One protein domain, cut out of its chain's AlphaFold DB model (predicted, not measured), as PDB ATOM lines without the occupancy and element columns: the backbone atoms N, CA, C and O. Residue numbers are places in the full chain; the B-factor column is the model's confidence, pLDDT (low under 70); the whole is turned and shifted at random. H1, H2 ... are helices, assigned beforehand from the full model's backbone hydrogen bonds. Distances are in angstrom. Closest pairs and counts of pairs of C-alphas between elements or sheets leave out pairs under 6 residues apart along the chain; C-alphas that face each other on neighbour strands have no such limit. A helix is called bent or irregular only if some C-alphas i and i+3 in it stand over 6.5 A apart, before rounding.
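Overview. This is residues 34 to 65, 84 to 98 and 107 to 179 of the 413 residues of an uncharacterized protein of Caenorhabditis elegans (UniProt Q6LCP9). What shape do the parts make? H2, H3, H5 and H6 form an up-and-down bundle, each running against the one before, with H4 and H7 crossing near one end. H1 extends beyond that end, and residues 59 to 65 of H2 stick out. What is printed? The printed part has 120 residues with eight named helices, H1 to H8 in order, all helix in class; it is compact, with a radius of gyration of the C-alphas of 13.9 A and spans of 40 by 37 by 28 A.

Along the chain. Where do the first helices run? H1, residues 34 to 43, begins at C-alpha 34 (158.005, 112.799, 189.240); H2, residues 49 to 65, is 24.4 A long; H3 is residues 85 to 94. Where do the others run? H4 is residues 121 to 132, H5 136 to 148 at 20.1 A, H6 150 to 161, H7 163 to 170 and H8 175 to 179, ending at C-alpha 179 (168.076, 138.809, 185.387). H5 is only just irregular, with C-alphas 145 and 148 6.6 A apart.

Arrangement. What does H1 touch? It touches H2 only at the corner, and H4 with closest C-alphas Ala 39 and Val 127 at 5.4 A. How do later helices meet? H2 residues 50 to 57 touch H3, opposite ways at 18 degrees, closest C-alphas Met 57 and Phe 85 at 7.3 A. H5 and H6 form a hairpin, closest C-alphas Leu 146 and Gly 152 at 4.6 A; H7 touches H5 about perpendicular at 76 degrees, closest C-alphas Met 136 and Thr 170 at 5.3 A. H8 only just touches H6, the hub, with 3 pairs of C-alphas within 8 A, the closest Thr 155 and Leu 178 at 7.0 A. Are the backbones whole? Every O i to N i+4 pair is within hydrogen-bond range in H1, H2, H3, H4, H7 and H8, against 6 of 9 in H5 and 7 of 8 in H6.

Size, cuts and confidence. Where are the cuts? Residues 66 to 83 and 99 to 106 are not printed; the C-alpha gaps are 15.7 A from 65 to 84 and 15.3 A from 98 to 107. Where is confidence low? Mean pLDDT of the printed part is 72.0, with 39 residues under 70, among them 107 to 120 and 166 to 179.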
ATOM      1  N   SER A  34     159.211 112.457 188.462       53.27
ATOM      2  CA  SER A  34     158.005 112.799 189.240       53.27
ATOM      3  C   SER A  34     158.335 113.237 190.673       53.27
ATOM      4  O   SER A  34     157.792 114.215 191.176       53.27
ATOM      5  N   ALA A  35     159.291 112.567 191.327       55.64
ATOM      6  CA  ALA A  35     159.691 112.907 192.694       55.64
ATOM      7  C   ALA A  35     160.492 114.222 192.804       55.64
ATOM      8  O   ALA A  35     160.539 114.816 193.886       55.64
ATOM      9  N   LYS A  36     161.154 114.663 191.723       61.76
ATOM     10  CA  LYS A  36     161.835 115.968 191.666       61.76
ATOM     11  C   LYS A  36     160.816 117.090 191.487       61.76
ATOM     12  O   LYS A  36     160.922 118.099 192.181       61.76
ATOM     13  N   ASP A  37     159.810 116.868 190.645       69.04
ATOM     14  CA  ASP A  37     158.741 117.836 190.397       69.04
ATOM     15  C   ASP A  37     157.862 118.035 191.637       69.04
ATOM     16  O   ASP A  37     157.544 119.168 191.987       69.04
ATOM     17  N   GLU A  38     157.544 116.965 192.373       70.43
ATOM     18  CA  GLU A  38     156.809 117.062 193.642       70.43
ATOM     19  C   GLU A  38     157.588 117.848 194.705       70.43
ATOM     20  O   GLU A  38     157.035 118.726 195.367       70.43
ATOM     21  N   ALA A  39     158.889 117.577 194.856       69.91
ATOM     22  CA  ALA A  39     159.741 118.308 195.793       69.91
ATOM     23  C   ALA A  39     159.847 119.796 195.416       69.91
ATOM     24  O   ALA A  39     159.757 120.666 196.286       69.91
ATOM     25  N   ALA A  40     159.987 120.082 194.118       72.37
ATOM     26  CA  ALA A  40     160.002 121.440 193.604       72.37
ATOM     27  C   ALA A  40     158.662 122.147 193.843       72.37
ATOM     28  O   ALA A  40     158.679 123.278 194.298       72.37
ATOM     29  N   GLN A  41     157.515 121.492 193.646       74.91
ATOM     30  CA  GLN A  41     156.187 122.073 193.908       74.91
ATOM     31  C   GLN A  41     155.873 122.284 195.400       74.91
ATOM     32  O   GLN A  41     155.025 123.105 195.752       74.91
ATOM     33  N   ILE A  42     156.510 121.527 196.296       77.35
ATOM     34  CA  ILE A  42     156.351 121.711 197.747       77.35
ATOM     35  C   ILE A  42     157.194 122.895 198.236       77.35
ATOM     36  O   ILE A  42     156.752 123.661 199.095       77.35
ATOM     37  N   LEU A  43     158.408 123.073 197.711       77.40
ATOM     38  CA  LEU A  43     159.269 124.204 198.083       77.40
ATOM     39  C   LEU A  43     158.898 125.482 197.348       77.40
ATOM     40  O   LEU A  43     158.890 126.559 197.946       77.40
ATOM     41  N   PHE A  44     158.568 125.340 196.075       81.05
ATOM     42  CA  PHE A  44     158.326 126.400 195.118       81.05
ATOM     43  C   PHE A  44     156.931 126.296 194.504       81.05
ATOM     44  O   PHE A  44     156.282 125.261 194.560       81.05
ATOM     45  N   GLY A  45     156.455 127.375 193.892       78.37
ATOM     46  CA  GLY A  45     155.100 127.456 193.354       78.37
ATOM     47  C   GLY A  45     154.152 128.178 194.303       78.37
ATOM     48  O   GLY A  45     154.537 128.647 195.371       78.37
ATOM     49  N   GLU A  46     152.889 128.310 193.911       77.80
ATOM     50  CA  GLU A  46     151.961 129.258 194.541       77.80
ATOM     51  C   GLU A  46     151.708 129.004 196.039       77.80
ATOM     52  O   GLU A  46     151.440 129.936 196.803       77.80
ATOM     53  N   ARG A  47     151.811 127.737 196.457       78.34
ATOM     54  CA  ARG A  47     151.686 127.285 197.851       78.34
ATOM     55  C   ARG A  47     152.989 126.715 198.412       78.34
ATOM     56  O   ARG A  47     152.960 126.074 199.459       78.34
ATOM     57  N   GLY A  48     154.097 126.933 197.710       81.96
ATOM     58  CA  GLY A  48     155.410 126.486 198.137       81.96
ATOM     59  C   GLY A  48     155.841 127.178 199.427       81.96
ATOM     60  O   GLY A  48     155.465 128.324 199.692       81.96
ATOM     61  N   ILE A  49     156.644 126.487 200.228       82.40
ATOM     62  CA  ILE A  49     157.153 126.998 201.510       82.40
ATOM     63  C   ILE A  49     157.940 128.296 201.301       82.40
ATOM     64  O   ILE A  49     157.692 129.287 201.985       82.40
ATOM     65  N   LEU A  50     158.839 128.316 200.313       81.84
ATOM     66  CA  LEU A  50     159.682 129.478 200.020       81.84
ATOM     67  C   LEU A  50     158.854 130.646 199.483       81.84
ATOM     68  O   LEU A  50     159.072 131.788 199.879       81.84
ATOM     69  N   THR A  51     157.850 130.363 198.653       83.35
ATOM     70  CA  THR A  51     156.897 131.370 198.166       83.35
ATOM     71  C   THR A  51     156.071 131.963 199.305       83.35
ATOM     72  O   THR A  51     155.812 133.166 199.316       83.35
ATOM     73  N   GLY A  52     155.673 131.141 200.281       83.63
ATOM     74  CA  GLY A  52     154.975 131.582 201.487       83.63
ATOM     75  C   GLY A  52     155.818 132.544 202.324       83.63
ATOM     76  O   GLY A  52     155.349 133.635 202.647       83.63
ATOM     77  N   ILE A  53     157.078 132.180 202.592       82.79
ATOM     78  CA  ILE A  53     158.047 133.035 203.304       82.79
ATOM     79  C   ILE A  53     158.238 134.353 202.563       82.79
ATOM     80  O   ILE A  53     158.132 135.428 203.151       82.79
ATOM     81  N   PHE A  54     158.475 134.264 201.254       84.79
ATOM     82  CA  PHE A  54     158.681 135.430 200.414       84.79
ATOM     83  C   PHE A  54     157.483 136.382 200.458       84.79
ATOM     84  O   PHE A  54     157.661 137.572 200.691       84.79
ATOM     85  N   ARG A  55     156.254 135.869 200.316       84.80
ATOM     86  CA  ARG A  55     155.030 136.684 200.400       84.80
ATOM     87  C   ARG A  55     154.863 137.356 201.760       84.80
ATOM     88  O   ARG A  55     154.488 138.523 201.801       84.80
ATOM     89  N   MET A  56     155.134 136.639 202.849       80.63
ATOM     90  CA  MET A  56     155.010 137.174 204.207       80.63
ATOM     91  C   MET A  56     155.930 138.379 204.421       80.63
ATOM     92  O   MET A  56     155.510 139.432 204.895       80.63
ATOM     93  N   MET A  57     157.185 138.258 204.019       81.22
ATOM     94  CA  MET A  57     158.141 139.355 204.113       81.22
ATOM     95  C   MET A  57     157.912 140.457 203.080       81.22
ATOM     96  O   MET A  57     158.153 141.619 203.376       81.22
ATOM     97  N   ASP A  58     157.468 140.125 201.865       84.14
ATOM     98  CA  ASP A  58     157.119 141.128 200.856       84.14
ATOM     99  C   ASP A  58     155.988 142.021 201.383       84.14
ATOM    100  O   ASP A  58     156.019 143.242 201.224       84.14
ATOM    101  N   GLN A  59     155.034 141.431 202.113       84.03
ATOM    102  CA  GLN A  59     154.027 142.172 202.866       84.03
ATOM    103  C   GLN A  59     154.654 143.031 203.973       84.03
ATOM    104  O   GLN A  59     154.331 144.215 204.055       84.03
ATOM    105  N   GLN A  60     155.577 142.496 204.782       80.50
ATOM    106  CA  GLN A  60     156.268 143.283 205.816       80.50
ATOM    107  C   GLN A  60     157.049 144.466 205.227       80.50
ATOM    108  O   GLN A  60     156.949 145.585 205.733       80.50
ATOM    109  N   ARG A  61     157.762 144.258 204.116       78.43
ATOM    110  CA  ARG A  61     158.494 145.305 203.396       78.43
ATOM    111  C   ARG A  61     157.543 146.372 202.858       78.43
ATOM    112  O   ARG A  61     157.804 147.560 203.028       78.43
ATOM    113  N   LYS A  62     156.415 145.973 202.262       80.54
ATOM    114  CA  LYS A  62     155.380 146.907 201.787       80.54
ATOM    115  C   LYS A  62     154.773 147.733 202.920       80.54
ATOM    116  O   LYS A  62     154.544 148.922 202.730       80.54
ATOM    117  N   VAL A  63     154.563 147.136 204.094       78.39
ATOM    118  CA  VAL A  63     154.082 147.853 205.289       78.39
ATOM    119  C   VAL A  63     155.121 148.860 205.794       78.39
ATOM    120  O   VAL A  63     154.744 149.957 206.195       78.39
ATOM    121  N   GLN A  64     156.417 148.533 205.729       71.68
ATOM    122  CA  GLN A  64     157.498 149.455 206.110       71.68
ATOM    123  C   GLN A  64     157.700 150.604 205.102       71.68
ATOM    124  O   GLN A  64     158.087 151.698 205.504       71.68
ATOM    125  N   MET A  65     157.448 150.379 203.805       66.79
ATOM    126  CA  MET A  65     157.634 151.391 202.750       66.79
ATOM    127  C   MET A  65     156.393 152.255 202.479       66.79
ATOM    128  O   MET A  65     156.498 153.263 201.779       66.79
ATOM    129  N   ASP A  84     165.762 139.225 208.157       70.34
ATOM    130  CA  ASP A  84     166.479 139.134 206.892       70.34
ATOM    131  C   ASP A  84     166.020 137.854 206.193       70.34
ATOM    132  O   ASP A  84     166.288 136.751 206.681       70.34
ATOM    133  N   PHE A  85     165.373 137.979 205.028       72.62
ATOM    134  CA  PHE A  85     165.002 136.818 204.209       72.62
ATOM    135  C   PHE A  85     166.163 135.864 204.054       72.62
ATOM    136  O   PHE A  85     166.018 134.657 204.207       72.62
ATOM    137  N   LYS A  86     167.335 136.444 203.782       74.61
ATOM    138  CA  LYS A  86     168.566 135.708 203.612       74.61
ATOM    139  C   LYS A  86     168.870 134.872 204.849       74.61
ATOM    140  O   LYS A  86     169.190 133.713 204.677       74.61
ATOM    141  N   LYS A  87     168.692 135.389 206.069       77.41
ATOM    142  CA  LYS A  87     168.887 134.604 207.299       77.41
ATOM    143  C   LYS A  87     167.833 133.516 207.461       77.41
ATOM    144  O   LYS A  87     168.204 132.387 207.743       77.41
ATOM    145  N   ILE A  88     166.545 133.808 207.247       74.88
ATOM    146  CA  ILE A  88     165.486 132.784 207.357       74.88
ATOM    147  C   ILE A  88     165.752 131.643 206.375       74.88
ATOM    148  O   ILE A  88     165.713 130.468 206.744       74.88
ATOM    149  N   ILE A  89     166.028 131.997 205.122       76.71
ATOM    150  CA  ILE A  89     166.312 131.029 204.077       76.71
ATOM    151  C   ILE A  89     167.627 130.328 204.355       76.71
ATOM    152  O   ILE A  89     167.635 129.109 204.311       76.71
ATOM    153  N   ASP A  90     168.700 131.027 204.714       74.52
ATOM    154  CA  ASP A  90     169.981 130.406 205.044       74.52
ATOM    155  C   ASP A  90     169.826 129.420 206.201       74.52
ATOM    156  O   ASP A  90     170.368 128.323 206.117       74.52
ATOM    157  N   THR A  91     169.043 129.717 207.235       74.54
ATOM    158  CA  THR A  91     168.808 128.763 208.326       74.54
ATOM    159  C   THR A  91     167.976 127.567 207.856       74.54
ATOM    160  O   THR A  91     168.312 126.418 208.154       74.54
ATOM    161  N   LEU A  92     166.942 127.798 207.039       70.36
ATOM    162  CA  LEU A  92     166.104 126.738 206.466       70.36
ATOM    163  C   LEU A  92     166.874 125.844 205.476       70.36
ATOM    164  O   LEU A  92     166.667 124.631 205.416       70.36
ATOM    165  N   VAL A  93     167.774 126.435 204.695       71.37
ATOM    166  CA  VAL A  93     168.436 125.858 203.517       71.37
ATOM    167  C   VAL A  93     169.841 125.357 203.838       71.37
ATOM    168  O   VAL A  93     170.258 124.354 203.270       71.37
ATOM    169  N   SER A  94     170.544 125.958 204.792       65.93
ATOM    170  CA  SER A  94     171.814 125.436 205.325       65.93
ATOM    171  C   SER A  94     171.555 124.399 206.402       65.93
ATOM    172  O   SER A  94     172.279 123.410 206.502       65.93
ATOM    173  N   GLY A  95     170.449 124.542 207.144       55.89
ATOM    174  CA  GLY A  95     170.097 123.659 208.248       55.89
ATOM    175  C   GLY A  95     171.132 123.767 209.344       55.89
ATOM    176  O   GLY A  95     172.287 124.121 209.124       55.89
ATOM    177  N   SER A  96     170.735 123.424 210.551       46.78
ATOM    178  CA  SER A  96     171.638 123.276 211.685       46.78
ATOM    179  C   SER A  96     172.537 122.037 211.506       46.78
ATOM    180  O   SER A  96     172.530 121.115 212.317       46.78
ATOM    181  N   ALA A  97     173.282 121.966 210.397       41.73
ATOM    182  CA  ALA A  97     174.190 120.880 210.045       41.73
ATOM    183  C   ALA A  97     175.486 120.901 210.876       41.73
ATOM    184  O   ALA A  97     176.345 120.032 210.708       41.73
ATOM    185  N   SER A  98     175.621 121.824 211.832       35.55
ATOM    186  CA  SER A  98     176.521 121.635 212.963       35.55
ATOM    187  C   SER A  98     175.911 120.599 213.913       35.55
ATOM    188  O   SER A  98     175.095 120.918 214.766       35.55
ATOM    189  N   THR A 107     164.871 127.062 218.093       44.88
ATOM    190  CA  THR A 107     163.606 127.547 218.662       44.88
ATOM    191  C   THR A 107     162.993 128.682 217.842       44.88
ATOM    192  O   THR A 107     161.801 128.931 217.969       44.88
ATOM    193  N   GLU A 108     163.744 129.306 216.929       46.70
ATOM    194  CA  GLU A 108     163.219 130.399 216.095       46.70
ATOM    195  C   GLU A 108     162.643 129.938 214.746       46.70
ATOM    196  O   GLU A 108     161.886 130.664 214.114       46.70
ATOM    197  N   LEU A 109     162.933 128.718 214.286       50.74
ATOM    198  CA  LEU A 109     162.339 128.172 213.050       50.74
ATOM    199  C   LEU A 109     160.957 127.490 213.195       50.74
ATOM    200  O   LEU A 109     160.199 127.529 212.223       50.74
ATOM    201  N   PRO A 110     160.591 126.854 214.327       45.87
ATOM    202  CA  PRO A 110     159.358 126.074 214.435       45.87
ATOM    203  C   PRO A 110     158.069 126.898 214.540       45.87
ATOM    204  O   PRO A 110     157.003 126.349 214.272       45.87
ATOM    205  N   GLU A 111     158.134 128.196 214.859       52.84
ATOM    206  CA  GLU A 111     156.940 129.057 214.964       52.84
ATOM    207  C   GLU A 111     156.763 130.039 213.799       52.84
ATOM    208  O   GLU A 111     155.630 130.384 213.464       52.84
ATOM    209  N   VAL A 112     157.840 130.434 213.108       51.02
ATOM    210  CA  VAL A 112     157.840 131.606 212.206       51.02
ATOM    211  C   VAL A 112     156.927 131.475 210.980       51.02
ATOM    212  O   VAL A 112     156.626 132.479 210.338       51.02
ATOM    213  N   LEU A 113     156.406 130.287 210.653       52.80
ATOM    214  CA  LEU A 113     155.431 130.161 209.560       52.80
ATOM    215  C   LEU A 113     154.218 129.266 209.843       52.80
ATOM    216  O   LEU A 113     153.342 129.171 208.984       52.80
ATOM    217  N   GLY A 114     154.159 128.534 210.961       53.64
ATOM    218  CA  GLY A 114     153.100 127.534 211.193       53.64
ATOM    219  C   GLY A 114     152.950 126.475 210.077       53.64
ATOM    220  O   GLY A 114     151.979 125.719 210.054       53.64
ATOM    221  N   ILE A 115     153.896 126.400 209.131       57.99
ATOM    222  CA  ILE A 115     153.827 125.534 207.939       57.99
ATOM    223  C   ILE A 115     153.921 124.060 208.338       57.99
ATOM    224  O   ILE A 115     153.290 123.199 207.722       57.99
ATOM    225  N   CYS A 116     154.630 123.793 209.430       60.41
ATOM    226  CA  CYS A 116     154.758 122.487 210.059       60.41
ATOM    227  C   CYS A 116     153.427 121.863 210.524       60.41
ATOM    228  O   CYS A 116     153.389 120.666 210.793       60.41
ATOM    229  N   ASN A 117     152.325 122.626 210.570       57.78
ATOM    230  CA  ASN A 117     150.993 122.079 210.846       57.78
ATOM    231  C   ASN A 117     150.275 121.522 209.602       57.78
ATOM    232  O   ASN A 117     149.272 120.826 209.747       57.78
ATOM    233  N   ARG A 118     150.733 121.829 208.376       56.25
ATOM    234  CA  ARG A 118     150.064 121.393 207.128       56.25
ATOM    235  C   ARG A 118     150.771 120.257 206.400       56.25
ATOM    236  O   ARG A 118     150.099 119.456 205.754       56.25
ATOM    237  N   LEU A 119     152.091 120.186 206.503       61.33
ATOM    238  CA  LEU A 119     152.888 119.031 206.102       61.33
ATOM    239  C   LEU A 119     153.644 118.553 207.332       61.33
ATOM    240  O   LEU A 119     154.058 119.382 208.141       61.33
ATOM    241  N   SER A 120     153.843 117.238 207.472       66.93
ATOM    242  CA  SER A 120     154.693 116.742 208.552       66.93
ATOM    243  C   SER A 120     156.053 117.434 208.422       66.93
ATOM    244  O   SER A 120     156.631 117.447 207.333       66.93
ATOM    245  N   CYS A 121     156.558 118.060 209.494       70.62
ATOM    246  CA  CYS A 121     157.863 118.732 209.439       70.62
ATOM    247  C   CYS A 121     158.933 117.796 208.854       70.62
ATOM    248  O   CYS A 121     159.813 118.236 208.124       70.62
ATOM    249  N   GLY A 122     158.814 116.486 209.109       75.70
ATOM    250  CA  GLY A 122     159.674 115.459 208.530       75.70
ATOM    251  C   GLY A 122     159.662 115.414 206.998       75.70
ATOM    252  O   GLY A 122     160.727 115.280 206.398       75.70
ATOM    253  N   ASP A 123     158.507 115.561 206.347       78.68
ATOM    254  CA  ASP A 123     158.427 115.606 204.880       78.68
ATOM    255  C   ASP A 123     159.014 116.903 204.329       78.68
ATOM    256  O   ASP A 123     159.738 116.871 203.335       78.68
ATOM    257  N   ILE A 124     158.793 118.024 205.020       73.76
ATOM    258  CA  ILE A 124     159.415 119.309 204.682       73.76
ATOM    259  C   ILE A 124     160.941 119.184 204.731       73.76
ATOM    260  O   ILE A 124     161.613 119.514 203.756       73.76
ATOM    261  N   TYR A 125     161.497 118.644 205.819       78.82
ATOM    262  CA  TYR A 125     162.942 118.455 205.952       78.82
ATOM    263  C   TYR A 125     163.503 117.484 204.910       78.82
ATOM    264  O   TYR A 125     164.567 117.748 204.357       78.82
ATOM    265  N   LYS A 126     162.788 116.401 204.576       83.43
ATOM    266  CA  LYS A 126     163.190 115.490 203.488       83.43
ATOM    267  C   LYS A 126     163.213 116.190 202.134       83.43
ATOM    268  O   LYS A 126     164.112 115.947 201.333       83.43
ATOM    269  N   VAL A 127     162.221 117.032 201.862       80.93
ATOM    270  CA  VAL A 127     162.139 117.799 200.619       80.93
ATOM    271  C   VAL A 127     163.257 118.847 200.562       80.93
ATOM    272  O   VAL A 127     163.928 118.954 199.537       80.93
ATOM    273  N   ILE A 128     163.532 119.546 201.665       80.92
ATOM    274  CA  ILE A 128     164.661 120.479 201.782       80.92
ATOM    275  C   ILE A 128     165.995 119.747 201.582       80.92
ATOM    276  O   ILE A 128     166.849 120.232 200.847       80.92
ATOM    277  N   ASP A 129     166.183 118.570 202.180       81.31
ATOM    278  CA  ASP A 129     167.405 117.774 202.014       81.31
ATOM    279  C   ASP A 129     167.588 117.304 200.559       81.31
ATOM    280  O   ASP A 129     168.685 117.387 200.003       81.31
ATOM    281  N   LYS A 130     166.502 116.894 199.888       83.31
ATOM    282  CA  LYS A 130     166.519 116.613 198.442       83.31
ATOM    283  C   LYS A 130     166.891 117.849 197.625       83.31
ATOM    284  O   LYS A 130     167.658 117.732 196.674       83.31
ATOM    285  N   PHE A 131     166.374 119.016 198.000       80.29
ATOM    286  CA  PHE A 131     166.683 120.274 197.333       80.29
ATOM    287  C   PHE A 131     168.147 120.678 197.507       80.29
ATOM    288  O   PHE A 131     168.788 121.011 196.517       80.29
ATOM    289  N   ARG A 132     168.720 120.548 198.708       81.73
ATOM    290  CA  ARG A 132     170.155 120.795 198.961       81.73
ATOM    291  C   ARG A 132     171.074 119.936 198.105       81.73
ATOM    292  O   ARG A 132     172.138 120.382 197.699       81.73
ATOM    293  N   LYS A 133     170.656 118.700 197.845       80.97
ATOM    294  CA  LYS A 133     171.380 117.747 196.995       80.97
ATOM    295  C   LYS A 133     171.129 117.969 195.503       80.97
ATOM    296  O   LYS A 133     171.749 117.296 194.684       80.97
ATOM    297  N   SER A 134     170.204 118.855 195.144       78.05
ATOM    298  CA  SER A 134     169.877 119.153 193.756       78.05
ATOM    299  C   SER A 134     170.786 120.246 193.199       78.05
ATOM    300  O   SER A 134     171.176 121.172 193.907       78.05
ATOM    301  N   GLU A 135     171.055 120.187 191.896       76.40
ATOM    302  CA  GLU A 135     171.776 121.240 191.163       76.40
ATOM    303  C   GLU A 135     171.062 122.601 191.253       76.40
ATOM    304  O   GLU A 135     171.694 123.653 191.159       76.40
ATOM    305  N   MET A 136     169.752 122.592 191.540       74.63
ATOM    306  CA  MET A 136     168.954 123.801 191.746       74.63
ATOM    307  C   MET A 136     169.450 124.643 192.925       74.63
ATOM    308  O   MET A 136     169.256 125.855 192.922       74.63
ATOM    309  N   PHE A 137     170.074 124.024 193.931       80.58
ATOM    310  CA  PHE A 137     170.523 124.711 195.140       80.58
ATOM    311  C   PHE A 137     171.603 125.752 194.850       80.58
ATOM    312  O   PHE A 137     171.507 126.875 195.337       80.58
ATOM    313  N   SER A 138     172.594 125.411 194.020       75.51
ATOM    314  CA  SER A 138     173.685 126.330 193.660       75.51
ATOM    315  C   SER A 138     173.158 127.544 192.896       75.51
ATOM    316  O   SER A 138     173.501 128.690 193.199       75.51
ATOM    317  N   ASN A 139     172.261 127.301 191.935       76.39
ATOM    318  CA  ASN A 139     171.620 128.383 191.200       76.39
ATOM    319  C   ASN A 139     170.790 129.223 192.178       76.39
ATOM    320  O   ASN A 139     170.934 130.442 192.218       76.39
ATOM    321  N   PHE A 140     169.996 128.590 193.046       79.45
ATOM    322  CA  PHE A 140     169.140 129.288 194.002       79.45
ATOM    323  C   PHE A 140     169.935 130.153 194.982       79.45
ATOM    324  O   PHE A 140     169.546 131.289 195.222       79.45
ATOM    325  N   GLN A 141     171.075 129.677 195.487       79.24
ATOM    326  CA  GLN A 141     171.980 130.492 196.298       79.24
ATOM    327  C   GLN A 141     172.474 131.726 195.542       79.24
ATOM    328  O   GLN A 141     172.511 132.813 196.112       79.24
ATOM    329  N   THR A 142     172.782 131.580 194.250       77.01
ATOM    330  CA  THR A 142     173.148 132.715 193.394       77.01
ATOM    331  C   THR A 142     171.981 133.697 193.277       77.01
ATOM    332  O   THR A 142     172.170 134.892 193.486       77.01
ATOM    333  N   ALA A 143     170.754 133.214 193.061       76.32
ATOM    334  CA  ALA A 143     169.566 134.069 193.055       76.32
ATOM    335  C   ALA A 143     169.315 134.743 194.416       76.32
ATOM    336  O   ALA A 143     168.908 135.899 194.445       76.32
ATOM    337  N   LEU A 144     169.608 134.083 195.541       79.08
ATOM    338  CA  LEU A 144     169.477 134.678 196.874       79.08
ATOM    339  C   LEU A 144     170.448 135.840 197.116       79.08
ATOM    340  O   LEU A 144     170.180 136.680 197.973       79.08
ATOM    341  N   THR A 145     171.554 135.941 196.371       80.11
ATOM    342  CA  THR A 145     172.438 137.115 196.480       80.11
ATOM    343  C   THR A 145     171.758 138.397 195.986       80.11
ATOM    344  O   THR A 145     172.029 139.474 196.514       80.11
ATOM    345  N   LEU A 146     170.788 138.268 195.071       77.16
ATOM    346  CA  LEU A 146     170.008 139.373 194.504       77.16
ATOM    347  C   LEU A 146     168.882 139.857 195.424       77.16
ATOM    348  O   LEU A 146     168.219 140.841 195.118       77.16
ATOM    349  N   VAL A 147     168.657 139.208 196.570       78.94
ATOM    350  CA  VAL A 147     167.674 139.653 197.578       78.94
ATOM    351  C   VAL A 147     167.972 141.072 198.063       78.94
ATOM    352  O   VAL A 147     167.051 141.807 198.417       78.94
ATOM    353  N   ASN A 148     169.252 141.453 198.061       74.41
ATOM    354  CA  ASN A 148     169.705 142.780 198.463       74.41
ATOM    355  C   ASN A 148     169.380 143.853 197.413       74.41
ATOM    356  O   ASN A 148     169.292 145.032 197.759       74.41
ATOM    357  N   ASP A 149     169.168 143.459 196.156       78.00
ATOM    358  CA  ASP A 149     168.821 144.385 195.088       78.00
ATOM    359  C   ASP A 149     167.304 144.631 195.062       78.00
ATOM    360  O   ASP A 149     166.514 143.680 195.067       78.00
ATOM    361  N   PRO A 150     166.846 145.894 194.960       77.66
ATOM    362  CA  PRO A 150     165.422 146.212 194.857       77.66
ATOM    363  C   PRO A 150     164.730 145.479 193.704       77.66
ATOM    364  O   PRO A 150     163.642 144.939 193.893       77.66
ATOM    365  N   ASN A 151     165.399 145.405 192.549       81.47
ATOM    366  CA  ASN A 151     164.915 144.679 191.374       81.47
ATOM    367  C   ASN A 151     165.045 143.162 191.548       81.47
ATOM    368  O   ASN A 151     164.191 142.406 191.089       81.47
ATOM    369  N   GLY A 152     166.099 142.710 192.230       84.00
ATOM    370  CA  GLY A 152     166.325 141.297 192.501       84.00
ATOM    371  C   GLY A 152     165.230 140.694 193.377       84.00
ATOM    372  O   GLY A 152     164.779 139.583 193.105       84.00
ATOM    373  N   TRP A 153     164.698 141.462 194.332       82.84
ATOM    374  CA  TRP A 153     163.538 141.058 195.128       82.84
ATOM    375  C   TRP A 153     162.322 140.709 194.265       82.84
ATOM    376  O   TRP A 153     161.748 139.630 194.409       82.84
ATOM    377  N   GLU A 154     161.942 141.577 193.324       83.91
ATOM    378  CA  GLU A 154     160.811 141.299 192.430       83.91
ATOM    379  C   GLU A 154     161.067 140.079 191.544       83.91
ATOM    380  O   GLU A 154     160.159 139.276 191.312       83.91
ATOM    381  N   THR A 155     162.302 139.916 191.071       82.55
ATOM    382  CA  THR A 155     162.701 138.771 190.247       82.55
ATOM    383  C   THR A 155     162.622 137.466 191.023       82.55
ATOM    384  O   THR A 155     162.082 136.487 190.509       82.55
ATOM    385  N   ILE A 156     163.069 137.451 192.279       82.63
ATOM    386  CA  ILE A 156     162.943 136.289 193.164       82.63
ATOM    387  C   ILE A 156     161.472 135.987 193.430       82.63
ATOM    388  O   ILE A 156     161.062 134.833 193.333       82.63
ATOM    389  N   GLY A 157     160.651 137.008 193.682       84.77
ATOM    390  CA  GLY A 157     159.209 136.831 193.847       84.77
ATOM    391  C   GLY A 157     158.554 136.188 192.625       84.77
ATOM    392  O   GLY A 157     157.785 135.233 192.764       84.77
ATOM    393  N   LYS A 158     158.912 136.654 191.421       82.58
ATOM    394  CA  LYS A 158     158.445 136.080 190.151       82.58
ATOM    395  C   LYS A 158     158.921 134.639 189.974       82.58
ATOM    396  O   LYS A 158     158.103 133.784 189.632       82.58
ATOM    397  N   LEU A 159     160.193 134.363 190.262       82.72
ATOM    398  CA  LEU A 159     160.787 133.030 190.166       82.72
ATOM    399  C   LEU A 159     160.092 132.042 191.115       82.72
ATOM    400  O   LEU A 159     159.662 130.980 190.684       82.72
ATOM    401  N   LEU A 160     159.904 132.415 192.382       83.35
ATOM    402  CA  LEU A 160     159.250 131.572 193.388       83.35
ATOM    403  C   LEU A 160     157.770 131.316 193.064       83.35
ATOM    404  O   LEU A 160     157.257 130.221 193.300       83.35
ATOM    405  N   SER A 161     157.084 132.316 192.503       79.69
ATOM    406  CA  SER A 161     155.665 132.208 192.150       79.69
ATOM    407  C   SER A 161     155.388 131.321 190.933       79.69
ATOM    408  O   SER A 161     154.296 130.761 190.843       79.69
ATOM    409  N   ASN A 162     156.367 131.158 190.036       80.85
ATOM    410  CA  ASN A 162     156.204 130.445 188.774       80.85
ATOM    411  C   ASN A 162     157.122 129.213 188.719       80.85
ATOM    412  O   ASN A 162     158.307 129.348 188.405       80.85
ATOM    413  N   PRO A 163     156.595 127.997 188.947       70.24
ATOM    414  CA  PRO A 163     157.404 126.776 188.913       70.24
ATOM    415  C   PRO A 163     158.045 126.522 187.538       70.24
ATOM    416  O   PRO A 163     159.112 125.923 187.459       70.24
ATOM    417  N   GLU A 164     157.455 127.032 186.453       76.42
ATOM    418  CA  GLU A 164     158.028 126.929 185.103       76.42
ATOM    419  C   GLU A 164     159.309 127.755 184.928       76.42
ATOM    420  O   GLU A 164     160.248 127.307 184.270       76.42
ATOM    421  N   LEU A 165     159.392 128.934 185.557       74.51
ATOM    422  CA  LEU A 165     160.616 129.743 185.528       74.51
ATOM    423  C   LEU A 165     161.739 129.051 186.303       74.51
ATOM    424  O   LEU A 165     162.906 129.160 185.937       74.51
ATOM    425  N   ILE A 166     161.388 128.285 187.337       69.50
ATOM    426  CA  ILE A 166     162.352 127.468 188.075       69.50
ATOM    427  C   ILE A 166     162.860 126.334 187.192       69.50
ATOM    428  O   ILE A 166     164.062 126.098 187.162       69.50
ATOM    429  N   ALA A 167     162.008 125.686 186.397       67.35
ATOM    430  CA  ALA A 167     162.476 124.682 185.445       67.35
ATOM    431  C   ALA A 167     163.535 125.263 184.485       67.35
ATOM    432  O   ALA A 167     164.610 124.680 184.336       67.35
ATOM    433  N   GLN A 168     163.298 126.459 183.933       69.92
ATOM    434  CA  GLN A 168     164.271 127.159 183.076       69.92
ATOM    435  C   GLN A 168     165.567 127.510 183.822       69.92
ATOM    436  O   GLN A 168     166.671 127.278 183.325       69.92
ATOM    437  N   PHE A 169     165.435 127.993 185.056       68.17
ATOM    438  CA  PHE A 169     166.555 128.314 185.936       68.17
ATOM    439  C   PHE A 169     167.427 127.093 186.261       68.17
ATOM    440  O   PHE A 169     168.647 127.191 186.391       68.17
ATOM    441  N   THR A 170     166.809 125.921 186.369       63.41
ATOM    442  CA  THR A 170     167.494 124.663 186.698       63.41
ATOM    443  C   THR A 170     168.095 123.987 185.477       63.41
ATOM    444  O   THR A 170     169.117 123.324 185.596       63.41
ATOM    445  N   ALA A 171     167.529 124.233 184.295       64.01
ATOM    446  CA  ALA A 171     168.087 123.790 183.025       64.01
ATOM    447  C   ALA A 171     169.349 124.574 182.611       64.01
ATOM    448  O   ALA A 171     169.916 124.293 181.558       64.01
ATOM    449  N   GLY A 172     169.776 125.577 183.396       60.30
ATOM    450  CA  GLY A 172     170.939 126.420 183.093       60.30
ATOM    451  C   GLY A 172     170.767 127.286 181.839       60.30
ATOM    452  O   GLY A 172     171.724 127.881 181.358       60.30
ATOM    453  N   SER A 173     169.547 127.358 181.305       56.93
ATOM    454  CA  SER A 173     169.209 127.929 180.006       56.93
ATOM    455  C   SER A 173     168.145 129.006 180.217       56.93
ATOM    456  O   SER A 173     166.964 128.679 180.327       56.93
ATOM    457  N   GLY A 174     168.546 130.282 180.277       59.00
ATOM    458  CA  GLY A 174     167.601 131.415 180.252       59.00
ATOM    459  C   GLY A 174     167.671 132.405 181.419       59.00
ATOM    460  O   GLY A 174     166.791 133.251 181.558       59.00
ATOM    461  N   MET A 175     168.708 132.355 182.260       60.74
ATOM    462  CA  MET A 175     168.875 133.340 183.343       60.74
ATOM    463  C   MET A 175     169.087 134.773 182.827       60.74
ATOM    464  O   MET A 175     168.747 135.731 183.517       60.74
ATOM    465  N   GLU A 176     169.600 134.934 181.610       60.88
ATOM    466  CA  GLU A 176     169.887 136.242 181.014       60.88
ATOM    467  C   GLU A 176     168.625 137.077 180.770       60.88
ATOM    468  O   GLU A 176     168.664 138.287 180.946       60.88
ATOM    469  N   GLU A 177     167.482 136.468 180.451       63.92
ATOM    470  CA  GLU A 177     166.245 137.227 180.210       63.92
ATOM    471  C   GLU A 177     165.592 137.687 181.523       63.92
ATOM    472  O   GLU A 177     165.134 138.830 181.645       63.92
ATOM    473  N   LEU A 178     165.596 136.815 182.539       60.37
ATOM    474  CA  LEU A 178     165.005 137.101 183.849       60.37
ATOM    475  C   LEU A 178     165.851 138.082 184.665       60.37
ATOM    476  O   LEU A 178     165.302 139.003 185.274       60.37
ATOM    477  N   PHE A 179     167.175 137.916 184.663       62.42
ATOM    478  CA  PHE A 179     168.076 138.809 185.387       62.42
ATOM    479  C   PHE A 179     168.553 139.985 184.546       62.42
ATOM    480  O   PHE A 179     168.763 141.048 185.112       62.42
TER     481      PHE A 179